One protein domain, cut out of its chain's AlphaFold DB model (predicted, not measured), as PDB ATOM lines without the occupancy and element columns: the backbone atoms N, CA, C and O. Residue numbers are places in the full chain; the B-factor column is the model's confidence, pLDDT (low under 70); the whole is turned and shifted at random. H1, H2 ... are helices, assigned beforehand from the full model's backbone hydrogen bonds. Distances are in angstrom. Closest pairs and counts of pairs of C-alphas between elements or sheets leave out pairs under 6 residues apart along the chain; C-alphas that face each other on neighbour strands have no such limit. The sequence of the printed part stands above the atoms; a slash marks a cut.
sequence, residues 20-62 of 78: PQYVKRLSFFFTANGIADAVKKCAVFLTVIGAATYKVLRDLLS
ATOM      1  N   PRO A  20      -8.405   2.226  -7.686       91.69
ATOM      2  CA  PRO A  20      -7.465   2.309  -6.567       91.69
ATOM      3  C   PRO A  20      -6.905   3.719  -6.334       91.69
ATOM      4  O   PRO A  20      -6.537   4.053  -5.204       91.69
ATOM      5  N   GLN A  21      -6.815   4.552  -7.377       90.75
ATOM      6  CA  GLN A  21      -6.367   5.940  -7.249       90.75
ATOM      7  C   GLN A  21      -7.449   6.797  -6.589       90.75
ATOM      8  O   GLN A  21      -7.147   7.543  -5.650       90.75
ATOM      9  N   TYR A  22      -8.705   6.600  -6.989       91.44
ATOM     10  CA  TYR A  22      -9.854   7.248  -6.367       91.44
ATOM     11  C   TYR A  22      -9.954   6.924  -4.868       91.44
ATOM     12  O   TYR A  22     -10.044   7.819  -4.025       91.44
ATOM     13  N   VAL A  23      -9.823   5.641  -4.503       90.62
ATOM     14  CA  VAL A  23      -9.841   5.201  -3.095       90.62
ATOM     15  C   VAL A  23      -8.711   5.846  -2.281       90.62
ATOM     16  O   VAL A  23      -8.929   6.247  -1.134       90.62
ATOM     17  N   LYS A  24      -7.510   6.012  -2.855       91.81
ATOM     18  CA  LYS A  24      -6.403   6.717  -2.183       91.81
ATOM     19  C   LYS A  24      -6.731   8.190  -1.933       91.81
ATOM     20  O   LYS A  24      -6.522   8.666  -0.818       91.81
ATOM     21  N   ARG A  25      -7.275   8.901  -2.929       92.31
ATOM     22  CA  ARG A  25      -7.709  10.305  -2.777       92.31
ATOM     23  C   ARG A  25      -8.756  10.450  -1.677       92.31
ATOM     24  O   ARG A  25      -8.647  11.343  -0.838       92.31
ATOM     25  N   LEU A  26      -9.715   9.531  -1.628       90.75
ATOM     26  CA  LEU A  26     -10.737   9.499  -0.588       90.75
ATOM     27  C   LEU A  26     -10.145   9.247   0.810       90.75
ATOM     28  O   LEU A  26     -10.551   9.885   1.780       90.75
ATOM     29  N   SER A  27      -9.148   8.367   0.926       90.19
ATOM     30  CA  SER A  27      -8.445   8.126   2.194       90.19
ATOM     31  C   SER A  27      -7.735   9.386   2.710       90.19
ATOM     32  O   SER A  27      -7.833   9.727   3.895       90.19
ATOM     33  N   PHE A  28      -7.084  10.137   1.814       89.69
ATOM     34  CA  PHE A  28      -6.503  11.436   2.160       89.69
ATOM     35  C   PHE A  28      -7.569  12.452   2.562       89.69
ATOM     36  O   PHE A  28      -7.370  13.175   3.535       89.69
ATOM     37  N   PHE A  29      -8.720  12.460   1.887       89.81
ATOM     38  CA  PHE A  29      -9.843  13.321   2.250       89.81
ATOM     39  C   PHE A  29     -10.366  13.023   3.662       89.81
ATOM     40  O   PHE A  29     -10.561  13.949   4.451       89.81
ATOM     41  N   PHE A  30     -10.531  11.747   4.026       89.94
ATOM     42  CA  PHE A  30     -10.915  11.362   5.387       89.94
ATOM     43  C   PHE A  30      -9.884  11.797   6.423       89.94
ATOM     44  O   PHE A  30     -10.255  12.314   7.474       89.94
ATOM     45  N   THR A  31      -8.601  11.618   6.111       89.06
ATOM     46  CA  THR A  31      -7.498  11.993   7.001       89.06
ATOM     47  C   THR A  31      -7.456  13.504   7.218       89.06
ATOM     48  O   THR A  31      -7.425  13.956   8.360       89.06
ATOM     49  N   ALA A  32      -7.542  14.290   6.142       88.06
ATOM     50  CA  ALA A  32      -7.528  15.751   6.196       88.06
ATOM     51  C   ALA A  32      -8.724  16.326   6.972       88.06
ATOM     52  O   ALA A  32      -8.585  17.324   7.670       88.06
ATOM     53  N   ASN A  33      -9.887  15.675   6.889       87.06
ATOM     54  CA  ASN A  33     -11.106  16.094   7.582       87.06
ATOM     55  C   ASN A  33     -11.275  15.467   8.979       87.06
ATOM     56  O   ASN A  33     -12.312  15.660   9.614       87.06
ATOM     57  N   GLY A  34     -10.299  14.688   9.466       87.44
ATOM     58  CA  GLY A  34     -10.379  14.027  10.774       87.44
ATOM     59  C   GLY A  34     -11.523  13.009  10.890       87.44
ATOM     60  O   GLY A  34     -12.021  12.741  11.985       87.44
ATOM     61  N   ILE A  35     -11.976  12.441   9.770       87.06
ATOM     62  CA  ILE A  35     -13.079  11.479   9.736       87.06
ATOM     63  C   ILE A  35     -12.518  10.100  10.090       87.06
ATOM     64  O   ILE A  35     -12.041   9.365   9.227       87.06
ATOM     65  N   ALA A  36     -12.559   9.744  11.373       85.38
ATOM     66  CA  ALA A  36     -12.098   8.442  11.860       85.38
ATOM     67  C   ALA A  36     -13.205   7.374  11.873       85.38
ATOM     68  O   ALA A  36     -12.939   6.210  11.573       85.38
ATOM     69  N   ASP A  37     -14.437   7.785  12.185       90.81
ATOM     70  CA  ASP A  37     -15.588   6.900  12.366       90.81
ATOM     71  C   ASP A  37     -15.990   6.180  11.069       90.81
ATOM     72  O   ASP A  37     -16.129   6.801  10.013       90.81
ATOM     73  N   ALA A  38     -16.189   4.864  11.156       87.50
ATOM     74  CA  ALA A  38     -16.492   4.025  10.000       87.50
ATOM     75  C   ALA A  38     -17.846   4.371   9.362       87.50
ATOM     76  O   ALA A  38     -17.951   4.409   8.137       87.50
ATOM     77  N   VAL A  39     -18.860   4.692  10.171       88.50
ATOM     78  CA  VAL A  39     -20.191   5.073   9.673       88.50
ATOM     79  C   VAL A  39     -20.105   6.402   8.922       88.50
ATOM     80  O   VAL A  39     -20.641   6.522   7.820       88.50
ATOM     81  N   LYS A  40     -19.357   7.376   9.454       87.19
ATOM     82  CA  LYS A  40     -19.102   8.658   8.778       87.19
ATOM     83  C   LYS A  40     -18.307   8.485   7.487       87.19
ATOM     84  O   LYS A  40     -18.658   9.116   6.494       87.19
ATOM     85  N   LYS A  41     -17.282   7.623   7.463       88.56
ATOM     86  CA  LYS A  41     -16.540   7.306   6.228       88.56
ATOM     87  C   LYS A  41     -17.463   6.728   5.161       88.56
ATOM     88  O   LYS A  41     -17.424   7.194   4.027       88.56
ATOM     89  N   CYS A  42     -18.322   5.775   5.525       87.94
ATOM     90  CA  CYS A  42     -19.302   5.199   4.606       87.94
ATOM     91  C   CYS A  42     -20.299   6.247   4.101       87.94
ATOM     92  O   CYS A  42     -20.519   6.338   2.900       87.94
ATOM     93  N   ALA A  43     -20.867   7.075   4.980       87.69
ATOM     94  CA  ALA A  43     -21.811   8.118   4.578       87.69
ATOM     95  C   ALA A  43     -21.174   9.141   3.620       87.69
ATOM     96  O   ALA A  43     -21.754   9.487   2.591       87.69
ATOM     97  N   VAL A  44     -19.951   9.588   3.920       87.94
ATOM     98  CA  VAL A  44     -19.215  10.503   3.039       87.94
ATOM     99  C   VAL A  44     -18.876   9.816   1.722       87.94
ATOM    100  O   VAL A  44     -19.140  10.388   0.676       87.94
ATOM    101  N   PHE A  45     -18.392   8.575   1.737       88.62
ATOM    102  CA  PHE A  45     -18.146   7.809   0.514       88.62
ATOM    103  C   PHE A  45     -19.391   7.741  -0.377       88.62
ATOM    104  O   PHE A  45     -19.340   8.171  -1.523       88.62
ATOM    105  N   LEU A  46     -20.528   7.291   0.160       86.06
ATOM    106  CA  LEU A  46     -21.769   7.136  -0.608       86.06
ATOM    107  C   LEU A  46     -22.279   8.453  -1.205       86.06
ATOM    108  O   LEU A  46     -22.926   8.428  -2.247       86.06
ATOM    109  N   THR A  47     -21.987   9.588  -0.568       85.50
ATOM    110  CA  THR A  47     -22.386  10.907  -1.077       85.50
ATOM    111  C   THR A  47     -21.434  11.452  -2.137       85.50
ATOM    112  O   THR A  47     -21.892  12.141  -3.043       85.50
ATOM    113  N   VAL A  48     -20.135  11.136  -2.068       89.00
ATOM    114  CA  VAL A  48     -19.135  11.684  -3.003       89.00
ATOM    115  C   VAL A  48     -18.888  10.825  -4.241       89.00
ATOM    116  O   VAL A  48     -18.395  11.354  -5.227       89.00
ATOM    117  N   ILE A  49     -19.226   9.526  -4.246       87.56
ATOM    118  CA  ILE A  49     -18.931   8.659  -5.411       87.56
ATOM    119  C   ILE A  49     -19.773   8.950  -6.653       87.56
ATOM    120  O   ILE A  49     -19.481   8.404  -7.713       87.56
ATOM    121  N   GLY A  50     -20.810   9.774  -6.522       85.94
ATOM    122  CA  GLY A  50     -21.710  10.114  -7.614       85.94
ATOM    123  C   GLY A  50     -22.844   9.111  -7.823       85.94
ATOM    124  O   GLY A  50     -22.802   7.952  -7.397       85.94
ATOM    125  N   ALA A  51     -23.898   9.571  -8.498       83.62
ATOM    126  CA  ALA A  51     -25.143   8.816  -8.653       83.62
ATOM    127  C   ALA A  51     -24.965   7.510  -9.451       83.62
ATOM    128  O   ALA A  51     -25.596   6.500  -9.137       83.62
ATOM    129  N   ALA A  52     -24.097   7.513 -10.468       82.62
ATOM    130  CA  ALA A  52     -23.862   6.352 -11.324       82.62
ATOM    131  C   ALA A  52     -23.194   5.202 -10.554       82.62
ATOM    132  O   ALA A  52     -23.689   4.075 -10.561       82.62
ATOM    133  N   THR A  53     -22.108   5.489  -9.835       84.31
ATOM    134  CA  THR A  53     -21.391   4.483  -9.041       84.31
ATOM    135  C   THR A  53     -22.192   4.077  -7.808       84.31
ATOM    136  O   THR A  53     -22.196   2.901  -7.450       84.31
ATOM    137  N   TYR A  54     -22.947   5.002  -7.205       85.62
ATOM    138  CA  TYR A  54     -23.879   4.673  -6.125       85.62
ATOM    139  C   TYR A  54     -24.954   3.684  -6.576       85.62
ATOM    140  O   TYR A  54     -25.255   2.753  -5.835       85.62
ATOM    141  N   LYS A  55     -25.492   3.826  -7.796       84.50
ATOM    142  CA  LYS A  55     -26.445   2.857  -8.354       84.50
ATOM    143  C   LYS A  55     -25.832   1.458  -8.439       84.50
ATOM    144  O   LYS A  55     -26.436   0.527  -7.926       84.50
ATOM    145  N   VAL A  56     -24.618   1.326  -8.978       85.00
ATOM    146  CA  VAL A  56     -23.905   0.033  -9.048       85.00
ATOM    147  C   VAL A  56     -23.667  -0.550  -7.656       85.00
ATOM    148  O   VAL A  56     -23.911  -1.731  -7.426       85.00
ATOM    149  N   LEU A  57     -23.220   0.278  -6.709       83.88
ATOM    150  CA  LEU A  57     -22.969  -0.160  -5.339       83.88
ATOM    151  C   LEU A  57     -24.266  -0.607  -4.656       83.88
ATOM    152  O   LEU A  57     -24.287  -1.627  -3.981       83.88
ATOM    153  N   ARG A  58     -25.359   0.135  -4.854       82.31
ATOM    154  CA  ARG A  58     -26.690  -0.200  -4.345       82.31
ATOM    155  C   ARG A  58     -27.236  -1.464  -5.001       82.31
ATOM    156  O   ARG A  58     -27.860  -2.245  -4.297       82.31
ATOM    157  N   ASP A  59     -27.009  -1.689  -6.287       83.31
ATOM    158  CA  ASP A  59     -27.417  -2.925  -6.962       83.31
ATOM    159  C   ASP A  59     -26.619  -4.124  -6.406       83.31
ATOM    160  O   ASP A  59     -27.204  -5.156  -6.103       83.31
ATOM    161  N   LEU A  60     -25.321  -3.952  -6.119       79.00
ATOM    162  CA  LEU A  60     -24.468  -4.985  -5.510       79.00
ATOM    163  C   LEU A  60     -24.778  -5.257  -4.024       79.00
ATOM    164  O   LEU A  60     -24.639  -6.383  -3.551       79.00
ATOM    165  N   LEU A  61     -25.142  -4.215  -3.270       71.50
ATOM    166  CA  LEU A  61     -25.523  -4.292  -1.852       71.50
ATOM    167  C   LEU A  61     -26.992  -4.659  -1.661       71.50
ATOM    168  O   LEU A  61     -27.391  -5.067  -0.566       71.50
ATOM    169  N   SER A  62     -27.808  -4.490  -2.702       69.06
ATOM    170  CA  SER A  62     -29.139  -5.063  -2.713       69.06
ATOM    171  C   SER A  62     -28.947  -6.568  -2.573       69.06
ATOM    172  O   SER A  62     -28.086  -7.138  -3.242       69.06
TER     173      SER A  62
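Overview. This is residues 20 to 62 of the 78 residues of an uncharacterized protein of Cycloclasticus sp. symbiont of Poecilosclerida sp. M (UniProt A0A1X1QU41). Three helices follow one another in an open zigzag: H1 and H2 make one corner, H2 and H3 the next, and H1 and H3 stay apart. The printed part has 43 residues, with three named helices in the order H1, H2, H3 and no named strand; its class is all helix. It is only just compact, close to loose, with a radius of gyration of the C-alphas of 11.0 A and spans of 30 by 22 by 14 A.

Arrangement. Begin with H1, residues 20 to 32, and H2, residues 38 to 48: they are close but not clearly touching, and their closest C-alphas, of Phe 30 and Lys 41, are 7.0 A apart. They run opposite ways at a steep tilt of 60 degrees. Go on to H3, residues 51 to 61, close to H2 but not clearly touching it; their closest C-alphas, of Leu 46 and Tyr 54, are 6.4 A apart. These two run opposite ways at a steep tilt of 44 degrees. In H1, H2 and H3 every O i to N i+4 pair is within hydrogen-bond range.

Along the chain. Find C-alpha 20 at (-7.465, 2.309, -6.567); from there H1 runs 18.5 A to C-alpha 32. H2 spans 15.3 A, and H3 runs 14.8 A to C-alpha 61 at (-25.523, -4.292, -1.852).

Size, cuts and confidence. The C-alphas farthest apart, of Ala 32 and Ser 62, are 31.3 A apart. The printed part has no cut, and both links are tight. Look at Ser 62 for the one pLDDT under 70.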